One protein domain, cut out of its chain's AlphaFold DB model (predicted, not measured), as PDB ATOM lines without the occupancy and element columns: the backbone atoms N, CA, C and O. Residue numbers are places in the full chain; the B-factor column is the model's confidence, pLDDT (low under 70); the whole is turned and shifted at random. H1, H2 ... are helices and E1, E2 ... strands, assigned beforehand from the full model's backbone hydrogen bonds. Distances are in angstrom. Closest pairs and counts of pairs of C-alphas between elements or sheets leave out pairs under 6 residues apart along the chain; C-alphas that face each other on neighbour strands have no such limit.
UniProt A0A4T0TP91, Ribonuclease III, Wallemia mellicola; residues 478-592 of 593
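AT A GLANCE: This is residues 478 to 592 of the 593 residues of the protein "Ribonuclease III" of Wallemia mellicola (UniProt A0A4T0TP91). A twisted wall of four antiparallel strands has helix H2 packed slantwise over one face, while the long helix H3 starts at one end of the strands and runs out past the body as an arm, its residues 582 to 590 sticking out with 591 and 592. The short helix H1 packs on H2, the long stretch of residues 546 to 565 passes on the side of H2 away from the sheet, and the turn between E1 and E2 lies at the end far from the arm. The printed part has 115 residues, with three named helices and four named strands in the order H1 E1 E2 E3 H2 E4 H3; the sheet order is E1 E2 E3 E4, all antiparallel, and the class is mixed, helices and strands. The whole is compact, with a radius of gyration of the C-alphas of 15.4 A, and spans 61 by 30 by 21 A; without the free stretch the body spans 45 by 30 by 21 A.

HOW THE PARTS SIT: H1, residues 484 to 488, touches H2, residues 530 to 545, which meets it with residues 538 to 542 alone; the closest C-alphas are those of Ile 485 and Ala 538, 5.5 A apart. H1 is not on the sheet. E1, residues 494 to 503, is an edge strand and forms a hairpin with E2, residues 509 to 517; N 497 and O 514 are 3.0 A apart, within hydrogen-bond range. E2 forms a second hairpin with E3, residues 520 to 527, where N 513 and O 525 are 2.8 A apart, within hydrogen-bond range. E1, E2 and E3 make a meander, each strand the antiparallel neighbour of the one before. H2 is on the sheet at a height of 8.3 A over it. It lies over E3 and E4 and only just over E2, on which 3 of its 16 C-alphas fall, and runs slantwise to the strands, at 53 degrees to E3 on the local plane. The closest C-alphas of E3 and H2 are those of Gly 527 and Ala 533, 4.3 A apart. E4, residues 566 to 568, is the other edge strand, antiparallel to E3, with N 567 and O 524 2.8 A apart, within hydrogen-bond range. H3, residues 570 to 590, is on the sheet through residues 570 to 576; the closest C-alphas of E3 and H3 are those of Val 522 and Leu 573, 5.8 A apart. H2 and H3 are near each other, with 10 pairs of C-alphas within 10 A. H1 and H3 are close but not clearly touching, the C-alphas of Val 488 and Arg 577 being closest at 7.3 A. In H1, H2 and H3 every O i to N i+4 pair is within hydrogen-bond range.

IN THESE COORDINATES: H1 begins at C-alpha 484, (-32.866, 431.194, -61.412). E1 is 27.2 A from first to last C-alpha, E2 25.9 A and E3 21.1 A. H2 measures 22.8 A, beginning at C-alpha 530, (-41.861, 445.609, -62.325). E4 is three residues long, and H3 measures 30.3 A, ending at C-alpha 590, (-39.681, 406.327, -70.732).

THE WHOLE: The two C-alphas farthest apart are those of Leu 505 and Thr 592, at 60.7 A. The printed part has no cut. The link from H2 to E4, 20 residues, is long; the other links between named elements are tight. The mean pLDDT of the printed part is 77.4, and 25 residues are under 70: 504 to 508, 561 to 565 and 578 to 592.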
ATOM      1  N   GLN A 478     -30.197 443.392 -57.822       72.38
ATOM      2  CA  GLN A 478     -29.607 443.329 -59.161       72.38
ATOM      3  C   GLN A 478     -29.967 442.023 -59.888       72.38
ATOM      4  O   GLN A 478     -30.149 440.969 -59.281       72.38
ATOM      5  N   GLY A 479     -30.017 442.072 -61.222       73.75
ATOM      6  CA  GLY A 479     -30.492 440.974 -62.072       73.75
ATOM      7  C   GLY A 479     -29.585 439.740 -62.182       73.75
ATOM      8  O   GLY A 479     -29.807 438.929 -63.077       73.75
ATOM      9  N   HIS A 480     -28.586 439.570 -61.311       77.12
ATOM     10  CA  HIS A 480     -27.612 438.469 -61.369       77.12
ATOM     11  C   HIS A 480     -28.307 437.098 -61.354       77.12
ATOM     12  O   HIS A 480     -28.027 436.229 -62.180       77.12
ATOM     13  N   TRP A 481     -29.302 436.937 -60.479       85.19
ATOM     14  CA  TRP A 481     -30.052 435.688 -60.323       85.19
ATOM     15  C   TRP A 481     -31.344 435.637 -61.136       85.19
ATOM     16  O   TRP A 481     -32.127 434.710 -60.963       85.19
ATOM     17  N   ALA A 482     -31.570 436.567 -62.072       82.75
ATOM     18  CA  ALA A 482     -32.792 436.602 -62.882       82.75
ATOM     19  C   ALA A 482     -33.059 435.288 -63.642       82.75
ATOM     20  O   ALA A 482     -34.203 434.951 -63.947       82.75
ATOM     21  N   THR A 483     -32.005 434.523 -63.940       81.31
ATOM     22  CA  THR A 483     -32.107 433.221 -64.609       81.31
ATOM     23  C   THR A 483     -32.586 432.095 -63.693       81.31
ATOM     24  O   THR A 483     -33.066 431.091 -64.212       81.31
ATOM     25  N   ALA A 484     -32.516 432.246 -62.366       79.62
ATOM     26  CA  ALA A 484     -32.866 431.194 -61.412       79.62
ATOM     27  C   ALA A 484     -34.311 430.712 -61.586       79.62
ATOM     28  O   ALA A 484     -34.543 429.509 -61.619       79.62
ATOM     29  N   ILE A 485     -35.259 431.627 -61.814       81.62
ATOM     30  CA  ILE A 485     -36.668 431.270 -62.046       81.62
ATOM     31  C   ILE A 485     -36.799 430.337 -63.260       81.62
ATOM     32  O   ILE A 485     -37.428 429.288 -63.166       81.62
ATOM     33  N   ASN A 486     -36.136 430.672 -64.371       82.38
ATOM     34  CA  ASN A 486     -36.168 429.868 -65.599       82.38
ATOM     35  C   ASN A 486     -35.375 428.552 -65.488       82.38
ATOM     36  O   ASN A 486     -35.567 427.664 -66.310       82.38
ATOM     37  N   LYS A 487     -34.460 428.426 -64.515       80.44
ATOM     38  CA  LYS A 487     -33.763 427.161 -64.226       80.44
ATOM     39  C   LYS A 487     -34.649 426.188 -63.441       80.44
ATOM     40  O   LYS A 487     -34.424 424.986 -63.511       80.44
ATOM     41  N   VAL A 488     -35.604 426.703 -62.665       80.62
ATOM     42  CA  VAL A 488     -36.463 425.903 -61.775       80.62
ATOM     43  C   VAL A 488     -37.784 425.547 -62.440       80.62
ATOM     44  O   VAL A 488     -38.280 424.435 -62.273       80.62
ATOM     45  N   PHE A 489     -38.354 426.491 -63.181       83.50
ATOM     46  CA  PHE A 489     -39.692 426.379 -63.735       83.50
ATOM     47  C   PHE A 489     -39.670 426.547 -65.253       83.50
ATOM     48  O   PHE A 489     -38.871 427.308 -65.800       83.50
ATOM     49  N   ASP A 490     -40.589 425.865 -65.934       79.81
ATOM     50  CA  ASP A 490     -40.851 426.096 -67.355       79.81
ATOM     51  C   ASP A 490     -41.626 427.410 -67.524       79.81
ATOM     52  O   ASP A 490     -42.601 427.658 -66.814       79.81
ATOM     53  N   LYS A 491     -41.214 428.249 -68.480       78.31
ATOM     54  CA  LYS A 491     -41.856 429.539 -68.776       78.31
ATOM     55  C   LYS A 491     -43.349 429.408 -69.050       78.31
ATOM     56  O   LYS A 491     -44.095 430.301 -68.670       78.31
ATOM     57  N   ASN A 492     -43.779 428.311 -69.672       81.81
ATOM     58  CA  ASN A 492     -45.185 428.099 -70.033       81.81
ATOM     59  C   ASN A 492     -46.094 427.843 -68.824       81.81
ATOM     60  O   ASN A 492     -47.312 427.876 -68.959       81.81
ATOM     61  N   LYS A 493     -45.505 427.574 -67.658       84.75
ATOM     62  CA  LYS A 493     -46.218 427.303 -66.410       84.75
ATOM     63  C   LYS A 493     -46.250 428.501 -65.469       84.75
ATOM     64  O   LYS A 493     -46.841 428.399 -64.399       84.75
ATOM     65  N   MET A 494     -45.570 429.593 -65.825       88.62
ATOM     66  CA  MET A 494     -45.435 430.778 -64.982       88.62
ATOM     67  C   MET A 494     -46.449 431.844 -65.374       88.62
ATOM     68  O   MET A 494     -46.480 432.293 -66.519       88.62
ATOM     69  N   GLU A 495     -47.176 432.347 -64.388       91.44
ATOM     70  CA  GLU A 495     -48.082 433.479 -64.539       91.44
ATOM     71  C   GLU A 495     -47.645 434.617 -63.610       91.44
ATOM     72  O   GLU A 495     -47.289 434.405 -62.450       91.44
ATOM     73  N   TRP A 496     -47.636 435.842 -64.144       93.06
ATOM     74  CA  TRP A 496     -47.224 437.044 -63.418       93.06
ATOM     75  C   TRP A 496     -48.408 437.992 -63.262       93.06
ATOM     76  O   TRP A 496     -48.975 438.426 -64.266       93.06
ATOM     77  N   ALA A 497     -48.705 438.394 -62.029       92.19
ATOM     78  CA  ALA A 497     -49.629 439.486 -61.743       92.19
ATOM     79  C   ALA A 497     -48.857 440.697 -61.202       92.19
ATOM     80  O   ALA A 497     -47.927 440.543 -60.412       92.19
ATOM     81  N   PHE A 498     -49.220 441.900 -61.658       92.00
ATOM     82  CA  PHE A 498     -48.605 443.154 -61.221       92.00
ATOM     83  C   PHE A 498     -49.675 444.146 -60.794       92.00
ATOM     84  O   PHE A 498     -50.580 444.445 -61.574       92.00
ATOM     85  N   HIS A 499     -49.504 444.717 -59.608       89.25
ATOM     86  CA  HIS A 499     -50.382 445.746 -59.065       89.25
ATOM     87  C   HIS A 499     -49.549 446.964 -58.652       89.25
ATOM     88  O   HIS A 499     -48.430 446.821 -58.160       89.25
ATOM     89  N   GLU A 500     -50.070 448.167 -58.900       85.94
ATOM     90  CA  GLU A 500     -49.485 449.386 -58.336       85.94
ATOM     91  C   GLU A 500     -49.691 449.332 -56.818       85.94
ATOM     92  O   GLU A 500     -50.805 449.085 -56.357       85.94
ATOM     93  N   ALA A 501     -48.599 449.458 -56.068       77.94
ATOM     94  CA  ALA A 501     -48.625 449.526 -54.614       77.94
ATOM     95  C   ALA A 501     -48.646 451.011 -54.207       77.94
ATOM     96  O   ALA A 501     -49.422 451.797 -54.749       77.94
ATOM     97  N   ASP A 502     -47.757 451.414 -53.304       72.88
ATOM     98  CA  ASP A 502     -47.638 452.801 -52.861       72.88
ATOM     99  C   ASP A 502     -46.678 453.606 -53.746       72.88
ATOM    100  O   ASP A 502     -45.798 453.055 -54.410       72.88
ATOM    101  N   ARG A 503     -46.796 454.934 -53.726       72.25
ATOM    102  CA  ARG A 503     -45.838 455.838 -54.380       72.25
ATOM    103  C   ARG A 503     -44.767 456.288 -53.392       72.25
ATOM    104  O   ARG A 503     -45.052 456.481 -52.214       72.25
ATOM    105  N   ASN A 504     -43.532 456.440 -53.864       64.00
ATOM    106  CA  ASN A 504     -42.443 456.990 -53.060       64.00
ATOM    107  C   ASN A 504     -42.575 458.523 -52.901       64.00
ATOM    108  O   ASN A 504     -43.455 459.147 -53.496       64.00
ATOM    109  N   LEU A 505     -41.682 459.135 -52.113       45.69
ATOM    110  CA  LEU A 505     -41.662 460.588 -51.859       45.69
ATOM    111  C   LEU A 505     -41.470 461.436 -53.132       45.69
ATOM    112  O   LEU A 505     -41.850 462.600 -53.159       45.69
ATOM    113  N   GLU A 506     -40.927 460.847 -54.197       45.31
ATOM    114  CA  GLU A 506     -40.752 461.479 -55.512       45.31
ATOM    115  C   GLU A 506     -41.979 461.269 -56.429       45.31
ATOM    116  O   GLU A 506     -41.952 461.627 -57.605       45.31
ATOM    117  N   GLY A 507     -43.062 460.665 -55.921       56.25
ATOM    118  CA  GLY A 507     -44.285 460.374 -56.676       56.25
ATOM    119  C   GLY A 507     -44.187 459.171 -57.623       56.25
ATOM    120  O   GLY A 507     -45.123 458.920 -58.389       56.25
ATOM    121  N   VAL A 508     -43.090 458.411 -57.574       63.59
ATOM    122  CA  VAL A 508     -42.842 457.227 -58.407       63.59
ATOM    123  C   VAL A 508     -43.519 456.001 -57.791       63.59
ATOM    124  O   VAL A 508     -43.344 455.704 -56.611       63.59
ATOM    125  N   ALA A 509     -44.297 455.280 -58.598       71.00
ATOM    126  CA  ALA A 509     -45.035 454.090 -58.183       71.00
ATOM    127  C   ALA A 509     -44.124 452.893 -57.869       71.00
ATOM    128  O   ALA A 509     -43.355 452.453 -58.728       71.00
ATOM    129  N   ASN A 510     -44.289 452.312 -56.678       79.88
ATOM    130  CA  ASN A 510     -43.806 450.971 -56.373       79.88
ATOM    131  C   ASN A 510     -44.754 449.922 -56.970       79.88
ATOM    132  O   ASN A 510     -45.951 450.152 -57.155       79.88
ATOM    133  N   TRP A 511     -44.213 448.744 -57.261       85.50
ATOM    134  CA  TRP A 511     -44.936 447.661 -57.920       85.50
ATOM    135  C   TRP A 511     -44.957 446.426 -57.040       85.50
ATOM    136  O   TRP A 511     -43.901 445.880 -56.725       85.50
ATOM    137  N   ASN A 512     -46.153 445.946 -56.714       88.94
ATOM    138  CA  ASN A 512     -46.344 444.597 -56.213       88.94
ATOM    139  C   ASN A 512     -46.319 443.617 -57.400       88.94
ATOM    140  O   ASN A 512     -46.984 443.845 -58.417       88.94
ATOM    141  N   ALA A 513     -45.526 442.554 -57.293       91.69
ATOM    142  CA  ALA A 513     -45.465 441.463 -58.249       91.69
ATOM    143  C   ALA A 513     -45.734 440.131 -57.552       91.69
ATOM    144  O   ALA A 513     -45.074 439.780 -56.573       91.69
ATOM    145  N   GLN A 514     -46.637 439.352 -58.135       93.81
ATOM    146  CA  GLN A 514     -46.952 438.000 -57.700       93.81
ATOM    147  C   GLN A 514     -46.563 437.007 -58.792       93.81
ATOM    148  O   GLN A 514     -46.861 437.218 -59.972       93.81
ATOM    149  N   LEU A 515     -45.900 435.925 -58.386       93.38
ATOM    150  CA  LEU A 515     -45.558 434.803 -59.254       93.38
ATOM    151  C   LEU A 515     -46.425 433.600 -58.892       93.38
ATOM    152  O   LEU A 515     -46.381 433.124 -57.756       93.38
ATOM    153  N   PHE A 516     -47.142 433.080 -59.881       92.06
ATOM    154  CA  PHE A 516     -47.875 431.821 -59.810       92.06
ATOM    155  C   PHE A 516     -47.214 430.799 -60.734       92.06
ATOM    156  O   PHE A 516     -46.758 431.145 -61.826       92.06
ATOM    157  N   VAL A 517     -47.141 429.543 -60.300       89.56
ATOM    158  CA  VAL A 517     -46.617 428.435 -61.105       89.56
ATOM    159  C   VAL A 517     -47.561 427.247 -61.002       89.56
ATOM    160  O   VAL A 517     -47.857 426.802 -59.896       89.56
ATOM    161  N   ASP A 518     -48.042 426.743 -62.144       87.44
ATOM    162  CA  ASP A 518     -49.081 425.695 -62.207       87.44
ATOM    163  C   ASP A 518     -50.311 426.028 -61.318       87.44
ATOM    164  O   ASP A 518     -50.918 425.154 -60.701       87.44
ATOM    165  N   GLY A 519     -50.664 427.318 -61.227       85.62
ATOM    166  CA  GLY A 519     -51.779 427.834 -60.420       85.62
ATOM    167  C   GLY A 519     -51.479 428.051 -58.929       85.62
ATOM    168  O   GLY A 519     -52.246 428.737 -58.255       85.62
ATOM    169  N   ASP A 520     -50.358 427.543 -58.407       88.69
ATOM    170  CA  ASP A 520     -49.946 427.753 -57.016       88.69
ATOM    171  C   ASP A 520     -49.151 429.065 -56.880       88.69
ATOM    172  O   ASP A 520     -48.221 429.340 -57.643       88.69
ATOM    173  N   LYS A 521     -49.484 429.889 -55.880       92.50
ATOM    174  CA  LYS A 521     -48.757 431.138 -55.594       92.50
ATOM    175  C   LYS A 521     -47.384 430.822 -54.999       92.50
ATOM    176  O   LYS A 521     -47.302 430.172 -53.958       92.50
ATOM    177  N   VAL A 522     -46.316 431.285 -55.645       91.62
ATOM    178  CA  VAL A 522     -44.921 431.004 -55.261       91.62
ATOM    179  C   VAL A 522     -44.285 432.178 -54.531       91.62
ATOM    180  O   VAL A 522     -43.567 431.970 -53.555       91.62
ATOM    181  N   ALA A 523     -44.551 433.409 -54.969       91.88
ATOM    182  CA  ALA A 523     -44.002 434.602 -54.332       91.88
ATOM    183  C   ALA A 523     -44.934 435.810 -54.469       91.88
ATOM    184  O   ALA A 523     -45.696 435.904 -55.434       91.88
ATOM    185  N   ASP A 524     -44.837 436.730 -53.515       91.31
ATOM    186  CA  ASP A 524     -45.495 438.039 -53.506       91.31
ATOM    187  C   ASP A 524     -44.505 439.069 -52.971       91.31
ATOM    188  O   ASP A 524     -44.066 438.946 -51.830       91.31
ATOM    189  N   VAL A 525     -44.092 440.036 -53.790       89.50
ATOM    190  CA  VAL A 525     -43.089 441.027 -53.382       89.50
ATOM    191  C   VAL A 525     -43.429 442.412 -53.899       89.50
ATOM    192  O   VAL A 525     -43.947 442.548 -55.006       89.50
ATOM    193  N   CYS A 526     -43.044 443.456 -53.165       85.62
ATOM    194  CA  CYS A 526     -42.991 444.807 -53.723       85.62
ATOM    195  C   CYS A 526     -41.563 445.178 -54.145       85.62
ATOM    196  O   CYS A 526     -40.592 444.842 -53.470       85.62
ATOM    197  N   GLY A 527     -41.433 445.891 -55.263       81.06
ATOM    198  CA  GLY A 527     -40.166 446.438 -55.747       81.06
ATOM    199  C   GLY A 527     -40.334 447.825 -56.366       81.06
ATOM    200  O   GLY A 527     -41.441 448.230 -56.723       81.06
ATOM    201  N   SER A 528     -39.218 448.537 -56.550       76.25
ATOM    202  CA  SER A 528     -39.188 449.895 -57.134       76.25
ATOM    203  C   SER A 528     -39.675 449.949 -58.590       76.25
ATOM    204  O   SER A 528     -40.049 450.994 -59.113       76.25
ATOM    205  N   SER A 529     -39.678 448.806 -59.278       83.00
ATOM    206  CA  SER A 529     -40.192 448.644 -60.637       83.00
ATOM    207  C   SER A 529     -40.663 447.209 -60.861       83.00
ATOM    208  O   SER A 529     -40.205 446.285 -60.186       83.00
ATOM    209  N   LYS A 530     -41.489 446.975 -61.892       86.75
ATOM    210  CA  LYS A 530     -41.861 445.609 -62.325       86.75
ATOM    211  C   LYS A 530     -40.640 444.715 -62.571       86.75
ATOM    212  O   LYS A 530     -40.675 443.514 -62.313       86.75
ATOM    213  N   LYS A 531     -39.558 445.297 -63.105       87.06
ATOM    214  CA  LYS A 531     -38.299 444.593 -63.381       87.06
ATOM    215  C   LYS A 531     -37.571 444.240 -62.084       87.06
ATOM    216  O   LYS A 531     -37.106 443.115 -61.943       87.06
ATOM    217  N   ASN A 532     -37.511 445.174 -61.141       85.44
ATOM    218  CA  ASN A 532     -36.879 444.955 -59.848       85.44
ATOM    219  C   ASN A 532     -37.636 443.915 -59.006       85.44
ATOM    220  O   ASN A 532     -37.017 442.984 -58.502       85.44
ATOM    221  N   ALA A 533     -38.972 443.968 -58.979       87.69
ATOM    222  CA  ALA A 533     -39.805 442.971 -58.304       87.69
ATOM    223  C   ALA A 533     -39.560 441.540 -58.831       87.69
ATOM    224  O   ALA A 533     -39.421 440.589 -58.063       87.69
ATOM    225  N   LYS A 534     -39.378 441.386 -60.152       89.50
ATOM    226  CA  LYS A 534     -38.950 440.116 -60.767       89.50
ATOM    227  C   LYS A 534     -37.578 439.648 -60.278       89.50
ATOM    228  O   LYS A 534     -37.390 438.456 -60.045       89.50
ATOM    229  N   PHE A 535     -36.614 440.560 -60.144       89.62
ATOM    230  CA  PHE A 535     -35.272 440.231 -59.657       89.62
ATOM    231  C   PHE A 535     -35.264 439.833 -58.183       89.62
ATOM    232  O   PHE A 535     -34.563 438.886 -57.834       89.62
ATOM    233  N   ILE A 536     -36.082 440.483 -57.354       88.25
ATOM    234  CA  ILE A 536     -36.284 440.107 -55.952       88.25
ATOM    235  C   ILE A 536     -36.783 438.662 -55.866       88.25
ATOM    236  O   ILE A 536     -36.132 437.838 -55.230       88.25
ATOM    237  N   ILE A 537     -37.875 438.324 -56.566       90.19
ATOM    238  CA  ILE A 537     -38.426 436.955 -56.574       90.19
ATOM    239  C   ILE A 537     -37.368 435.946 -57.030       90.19
ATOM    240  O   ILE A 537     -37.202 434.888 -56.423       90.19
ATOM    241  N   ALA A 538     -36.611 436.285 -58.076       89.75
ATOM    242  CA  ALA A 538     -35.564 435.419 -58.596       89.75
ATOM    243  C   ALA A 538     -34.448 435.165 -57.572       89.75
ATOM    244  O   ALA A 538     -34.007 434.026 -57.422       89.75
ATOM    245  N   ALA A 539     -34.020 436.201 -56.847       88.50
ATOM    246  CA  ALA A 539     -33.022 436.071 -55.794       88.50
ATOM    247  C   ALA A 539     -33.552 435.309 -54.575       88.50
ATOM    248  O   ALA A 539     -32.820 434.483 -54.044       88.50
ATOM    249  N   MET A 540     -34.813 435.502 -54.170       89.19
ATOM    250  CA  MET A 540     -35.419 434.747 -53.061       89.19
ATOM    251  C   MET A 540     -35.456 433.246 -53.370       89.19
ATOM    252  O   MET A 540     -35.050 432.423 -52.550       89.19
ATOM    253  N   ILE A 541     -35.871 432.885 -54.590       89.25
ATOM    254  CA  ILE A 541     -35.860 431.494 -55.061       89.25
ATOM    255  C   ILE A 541     -34.422 430.960 -55.121       89.25
ATOM    256  O   ILE A 541     -34.166 429.843 -54.670       89.25
ATOM    257  N   ALA A 542     -33.476 431.742 -55.650       88.88
ATOM    258  CA  ALA A 542     -32.075 431.340 -55.746       88.88
ATOM    259  C   ALA A 542     -31.415 431.140 -54.373       88.88
ATOM    260  O   ALA A 542     -30.661 430.182 -54.196       88.88
ATOM    261  N   GLU A 543     -31.712 431.999 -53.397       88.69
ATOM    262  CA  GLU A 543     -31.194 431.905 -52.030       88.69
ATOM    263  C   GLU A 543     -31.740 430.669 -51.312       88.69
ATOM    264  O   GLU A 543     -30.970 429.923 -50.698       88.69
ATOM    265  N   HIS A 544     -33.051 430.433 -51.430       88.56
ATOM    266  CA  HIS A 544     -33.733 429.310 -50.791       88.56
ATOM    267  C   HIS A 544     -33.321 427.964 -51.403       88.56
ATOM    268  O   HIS A 544     -32.990 427.025 -50.682       88.56
ATOM    269  N   LEU A 545     -33.268 427.872 -52.736       87.31
ATOM    270  CA  LEU A 545     -32.924 426.637 -53.448       87.31
ATOM    271  C   LEU A 545     -31.418 426.444 -53.679       87.31
ATOM    272  O   LEU A 545     -31.029 425.433 -54.264       87.31
ATOM    273  N   LYS A 546     -30.581 427.392 -53.238       87.75
ATOM    274  CA  LYS A 546     -29.123 427.406 -53.453       87.75
ATOM    275  C   LYS A 546     -28.760 427.254 -54.933       87.75
ATOM    276  O   LYS A 546     -27.998 426.373 -55.319       87.75
ATOM    277  N   ILE A 547     -29.319 428.127 -55.770       86.31
ATOM    278  CA  ILE A 547     -29.067 428.145 -57.216       86.31
ATOM    279  C   ILE A 547     -28.055 429.249 -57.530       86.31
ATOM    280  O   ILE A 547     -28.346 430.419 -57.266       86.31
ATOM    281  N   PRO A 548     -26.893 428.926 -58.120       84.12
ATOM    282  CA  PRO A 548     -25.939 429.945 -58.520       84.12
ATOM    283  C   PRO A 548     -26.405 430.692 -59.780       84.12
ATOM    284  O   PRO A 548     -27.184 430.175 -60.600       84.12
ATOM    285  N   ASP A 549     -25.893 431.908 -59.957       83.06
ATOM    286  CA  ASP A 549     -26.037 432.680 -61.193       83.06
ATOM    287  C   ASP A 549     -25.307 432.014 -62.387       83.06
ATOM    288  O   ASP A 549     -24.912 430.845 -62.343       83.06
ATOM    289  N   ALA A 550     -25.186 432.720 -63.515       76.94
ATOM    290  CA  ALA A 550     -24.475 432.204 -64.689       76.94
ATOM    291  C   ALA A 550     -22.950 432.097 -64.487       76.94
ATOM    292  O   ALA A 550     -22.305 431.317 -65.181       76.94
ATOM    293  N   ALA A 551     -22.388 432.854 -63.544       76.19
ATOM    294  CA  ALA A 551     -20.963 432.883 -63.225       76.19
ATOM    295  C   ALA A 551     -20.588 431.961 -62.047       76.19
ATOM    296  O   ALA A 551     -19.416 431.866 -61.696       76.19
ATOM    297  N   GLY A 552     -21.559 431.259 -61.451       81.50
ATOM    298  CA  GLY A 552     -21.332 430.351 -60.326       81.50
ATOM    299  C   GLY A 552     -21.486 430.996 -58.945       81.50
ATOM    300  O   GLY A 552     -21.230 430.331 -57.943       81.50
ATOM    301  N   ASN A 553     -21.922 432.256 -58.860       83.56
ATOM    302  CA  ASN A 553     -22.070 432.964 -57.590       83.56
ATOM    303  C   ASN A 553     -23.417 432.656 -56.933       83.56
ATOM    304  O   ASN A 553     -24.485 432.786 -57.544       83.56
ATOM    305  N   TYR A 554     -23.371 432.302 -55.652       85.56
ATOM    306  CA  TYR A 554     -24.558 432.099 -54.828       85.56
ATOM    307  C   TYR A 554     -25.050 433.419 -54.236       85.56
ATOM    308  O   TYR A 554     -24.268 434.345 -54.018       85.56
ATOM    309  N   VAL A 555     -26.352 433.487 -53.948       83.50
ATOM    310  CA  VAL A 555     -26.921 434.589 -53.167       83.50
ATOM    311  C   VAL A 555     -26.305 434.561 -51.759       83.50
ATOM    312  O   VAL A 555     -26.358 433.503 -51.119       83.50
ATOM    313  N   PRO A 556     -25.712 435.670 -51.271       82.25
ATOM    314  CA  PRO A 556     -25.193 435.744 -49.909       82.25
ATOM    315  C   PRO A 556     -26.286 435.468 -48.873       82.25
ATOM    316  O   PRO A 556     -27.449 435.809 -49.076       82.25
ATOM    317  N   GLU A 557     -25.920 434.859 -47.748       78.19
ATOM    318  CA  GLU A 557     -26.889 434.527 -46.706       78.19
ATOM    319  C   GLU A 557     -27.523 435.791 -46.106       78.19
ATOM    320  O   GLU A 557     -26.828 436.701 -45.660       78.19
ATOM    321  N   GLY A 558     -28.857 435.843 -46.091       73.00
ATOM    322  CA  GLY A 558     -29.607 436.982 -45.576       73.00
ATOM    323  C   GLY A 558     -29.748 438.143 -46.559       73.00
ATOM    324  O   GLY A 558     -30.359 439.148 -46.203       73.00
ATOM    325  N   TYR A 559     -29.250 438.006 -47.791       76.06
ATOM    326  CA  TYR A 559     -29.326 439.049 -48.816       76.06
ATOM    327  C   TYR A 559     -30.773 439.453 -49.132       76.06
ATOM    328  O   TYR A 559     -31.054 440.639 -49.290       76.06
ATOM    329  N   THR A 560     -31.711 438.499 -49.160       75.62
ATOM    330  CA  THR A 560     -33.130 438.803 -49.416       75.62
ATOM    331  C   THR A 560     -33.957 439.085 -48.160       75.62
ATOM    332  O   THR A 560     -35.092 439.540 -48.278       75.62
ATOM    333  N   LYS A 561     -33.397 438.912 -46.949       69.06
ATOM    334  CA  LYS A 561     -34.116 439.154 -45.678       69.06
ATOM    335  C   LYS A 561     -34.469 440.626 -45.447       69.06
ATOM    336  O   LYS A 561     -35.399 440.912 -44.702       69.06
ATOM    337  N   ASN A 562     -33.737 441.545 -46.075       58.28
ATOM    338  CA  ASN A 562     -33.932 442.988 -45.914       58.28
ATOM    339  C   ASN A 562     -34.943 443.588 -46.902       58.28
ATOM    340  O   ASN A 562     -35.252 444.777 -46.808       58.28
ATOM    341  N   VAL A 563     -35.481 442.790 -47.831       65.44
ATOM    342  CA  VAL A 563     -36.504 443.267 -48.761       65.44
ATOM    343  C   VAL A 563     -37.810 443.414 -47.982       65.44
ATOM    344  O   VAL A 563     -38.504 442.436 -47.721       65.44
ATOM    345  N   LYS A 564     -38.113 444.652 -47.569       53.66
ATOM    346  CA  LYS A 564     -39.133 445.040 -46.570       53.66
ATOM    347  C   LYS A 564     -40.548 444.448 -46.742       53.66
ATOM    348  O   LYS A 564     -41.357 444.603 -45.836       53.66
ATOM    349  N   THR A 565     -40.890 443.838 -47.878       64.12
ATOM    350  CA  THR A 565     -42.282 443.539 -48.275       64.12
ATOM    351  C   THR A 565     -42.408 442.317 -49.203       64.12
ATOM    352  O   THR A 565     -43.181 442.344 -50.160       64.12
ATOM    353  N   GLY A 566     -41.628 441.254 -48.967       73.31
ATOM    354  CA  GLY A 566     -41.654 440.046 -49.801       73.31
ATOM    355  C   GLY A 566     -41.924 438.753 -49.035       73.31
ATOM    356  O   GLY A 566     -41.198 438.431 -48.099       73.31
ATOM    357  N   GLU A 567     -42.915 437.976 -49.471       85.81
ATOM    358  CA  GLU A 567     -43.186 436.622 -48.988       85.81
ATOM    359  C   GLU A 567     -42.852 435.592 -50.075       85.81
ATOM    360  O   GLU A 567     -43.320 435.671 -51.216       85.81
ATOM    361  N   LEU A 568     -42.031 434.603 -49.711       87.75
ATOM    362  CA  LEU A 568     -41.794 433.409 -50.516       87.75
ATOM    363  C   LEU A 568     -42.589 432.255 -49.906       87.75
ATOM    364  O   LEU A 568     -42.314 431.836 -48.781       87.75
ATOM    365  N   PHE A 569     -43.532 431.702 -50.663       90.06
ATOM    366  CA  PHE A 569     -44.354 430.574 -50.233       90.06
ATOM    367  C   PHE A 569     -43.556 429.268 -50.381       90.06
ATOM    368  O   PHE A 569     -43.737 428.505 -51.331       90.06
ATOM    369  N   THR A 570     -42.634 429.022 -49.445       84.88
ATOM    370  CA  THR A 570     -41.660 427.913 -49.492       84.88
ATOM    371  C   THR A 570     -42.317 426.539 -49.619       84.88
ATOM    372  O   THR A 570     -41.856 425.723 -50.410       84.88
ATOM    373  N   ALA A 571     -43.441 426.300 -48.940       84.06
ATOM    374  CA  ALA A 571     -44.186 425.043 -49.052       84.06
ATOM    375  C   ALA A 571     -44.678 424.772 -50.489       84.06
ATOM    376  O   ALA A 571     -44.561 423.652 -50.990       84.06
ATOM    377  N   ASN A 572     -45.179 425.803 -51.178       85.75
ATOM    378  CA  ASN A 572     -45.622 425.693 -52.570       85.75
ATOM    379  C   ASN A 572     -44.424 425.504 -53.506       85.75
ATOM    380  O   ASN A 572     -44.453 424.652 -54.392       85.75
ATOM    381  N   LEU A 573     -43.341 426.247 -53.269       84.00
ATOM    382  CA  LEU A 573     -42.089 426.134 -54.017       84.00
ATOM    383  C   LEU A 573     -41.493 424.717 -53.936       84.00
ATOM    384  O   LEU A 573     -41.136 424.136 -54.963       84.00
ATOM    385  N   GLU A 574     -41.412 424.134 -52.739       83.00
ATOM    386  CA  GLU A 574     -40.899 422.775 -52.526       83.00
ATOM    387  C   GLU A 574     -41.819 421.709 -53.135       83.00
ATOM    388  O   GLU A 574     -41.338 420.783 -53.796       83.00
ATOM    389  N   LYS A 575     -43.142 421.862 -52.985       82.81
ATOM    390  CA  LYS A 575     -44.146 420.994 -53.621       82.81
ATOM    391  C   LYS A 575     -43.957 420.954 -55.140       82.81
ATOM    392  O   LYS A 575     -43.856 419.873 -55.722       82.81
ATOM    393  N   LEU A 576     -43.863 422.121 -55.776       78.56
ATOM    394  CA  LEU A 576     -43.698 422.247 -57.226       78.56
ATOM    395  C   LEU A 576     -42.345 421.710 -57.708       78.56
ATOM    396  O   LEU A 576     -42.281 421.066 -58.755       78.56
ATOM    397  N   ARG A 577     -41.274 421.901 -56.929       71.50
ATOM    398  CA  ARG A 577     -39.943 421.348 -57.228       71.50
ATOM    399  C   ARG A 577     -39.917 419.820 -57.172       71.50
ATOM    400  O   ARG A 577     -39.302 419.168 -58.017       71.50
ATOM    401  N   ASN A 578     -40.571 419.231 -56.174       67.06
ATOM    402  CA  ASN A 578     -40.659 417.778 -56.071       67.06
ATOM    403  C   ASN A 578     -41.426 417.204 -57.271       67.06
ATOM    404  O   ASN A 578     -40.970 416.232 -57.869       67.06
ATOM    405  N   LEU A 579     -42.507 417.859 -57.702       60.16
ATOM    406  CA  LEU A 579     -43.269 417.471 -58.893       60.16
ATOM    407  C   LEU A 579     -42.442 417.543 -60.189       60.16
ATOM    408  O   LEU A 579     -42.506 416.612 -60.994       60.16
ATOM    409  N   THR A 580     -41.620 418.579 -60.388       57.81
ATOM    410  CA  THR A 580     -40.727 418.666 -61.559       57.81
ATOM    411  C   THR A 580     -39.604 417.626 -61.523       57.81
ATOM    412  O   THR A 580     -39.339 416.985 -62.539       57.81
ATOM    413  N   SER A 581     -39.013 417.350 -60.353       56.00
ATOM    414  CA  SER A 581     -37.999 416.288 -60.206       56.00
ATOM    415  C   SER A 581     -38.554 414.879 -60.485       56.00
ATOM    416  O   SER A 581     -37.891 414.032 -61.098       56.00
ATOM    417  N   ILE A 582     -39.810 414.631 -60.097       50.88
ATOM    418  CA  ILE A 582     -40.521 413.381 -60.382       50.88
ATOM    419  C   ILE A 582     -40.834 413.287 -61.885       50.88
ATOM    420  O   ILE A 582     -40.615 412.237 -62.492       50.88
ATOM    421  N   ALA A 583     -41.258 414.375 -62.532       48.62
ATOM    422  CA  ALA A 583     -41.512 414.398 -63.975       48.62
ATOM    423  C   ALA A 583     -40.242 414.117 -64.810       48.62
ATOM    424  O   ALA A 583     -40.293 413.337 -65.765       48.62
ATOM    425  N   ASP A 584     -39.081 414.643 -64.405       48.03
ATOM    426  CA  ASP A 584     -37.799 414.388 -65.081       48.03
ATOM    427  C   ASP A 584     -37.300 412.942 -64.920       48.03
ATOM    428  O   ASP A 584     -36.759 412.348 -65.861       48.03
ATOM    429  N   THR A 585     -37.514 412.322 -63.755       45.47
ATOM    430  CA  THR A 585     -37.208 410.891 -63.554       45.47
ATOM    431  C   THR A 585     -38.176 409.969 -64.306       45.47
ATOM    432  O   THR A 585     -37.767 408.901 -64.774       45.47
ATOM    433  N   SER A 586     -39.425 410.399 -64.498       41.84
ATOM    434  CA  SER A 586     -40.447 409.695 -65.289       41.84
ATOM    435  C   SER A 586     -40.112 409.717 -66.784       41.84
ATOM    436  O   SER A 586     -40.111 408.672 -67.438       41.84
ATOM    437  N   ASN A 587     -39.715 410.884 -67.304       42.44
ATOM    438  CA  ASN A 587     -39.281 411.054 -68.693       42.44
ATOM    439  C   ASN A 587     -37.964 410.324 -69.002       42.44
ATOM    440  O   ASN A 587     -37.796 409.797 -70.104       42.44
ATOM    441  N   LYS A 588     -37.037 410.221 -68.038       41.84
ATOM    442  CA  LYS A 588     -35.835 409.385 -68.199       41.84
ATOM    443  C   LYS A 588     -36.160 407.891 -68.260       41.84
ATOM    444  O   LYS A 588     -35.563 407.201 -69.077       41.84
ATOM    445  N   LYS A 589     -37.128 407.397 -67.476       43.06
ATOM    446  CA  LYS A 589     -37.556 405.984 -67.526       43.06
ATOM    447  C   LYS A 589     -38.301 405.618 -68.814       43.06
ATOM    448  O   LYS A 589     -38.174 404.479 -69.256       43.06
ATOM    449  N   GLN A 590     -39.029 406.552 -69.432       41.69
ATOM    450  CA  GLN A 590     -39.681 406.327 -70.732       41.69
ATOM    451  C   GLN A 590     -38.718 406.364 -71.930       41.69
ATOM    452  O   GLN A 590     -39.025 405.761 -72.949       41.69
ATOM    453  N   LYS A 591     -37.541 406.996 -71.818       39.88
ATOM    454  CA  LYS A 591     -36.500 406.957 -72.868       39.88
ATOM    455  C   LYS A 591     -35.594 405.717 -72.827       39.88
ATOM    456  O   LYS A 591     -34.775 405.546 -73.721       39.88
ATOM    457  N   THR A 592     -35.731 404.861 -71.815       41.16
ATOM    458  CA  THR A 592     -34.972 403.601 -71.655       41.16
ATOM    459  C   THR A 592     -35.845 402.346 -71.764       41.16
ATOM    460  O   THR A 592     -35.471 401.300 -71.238       41.16
TER     461      THR A 592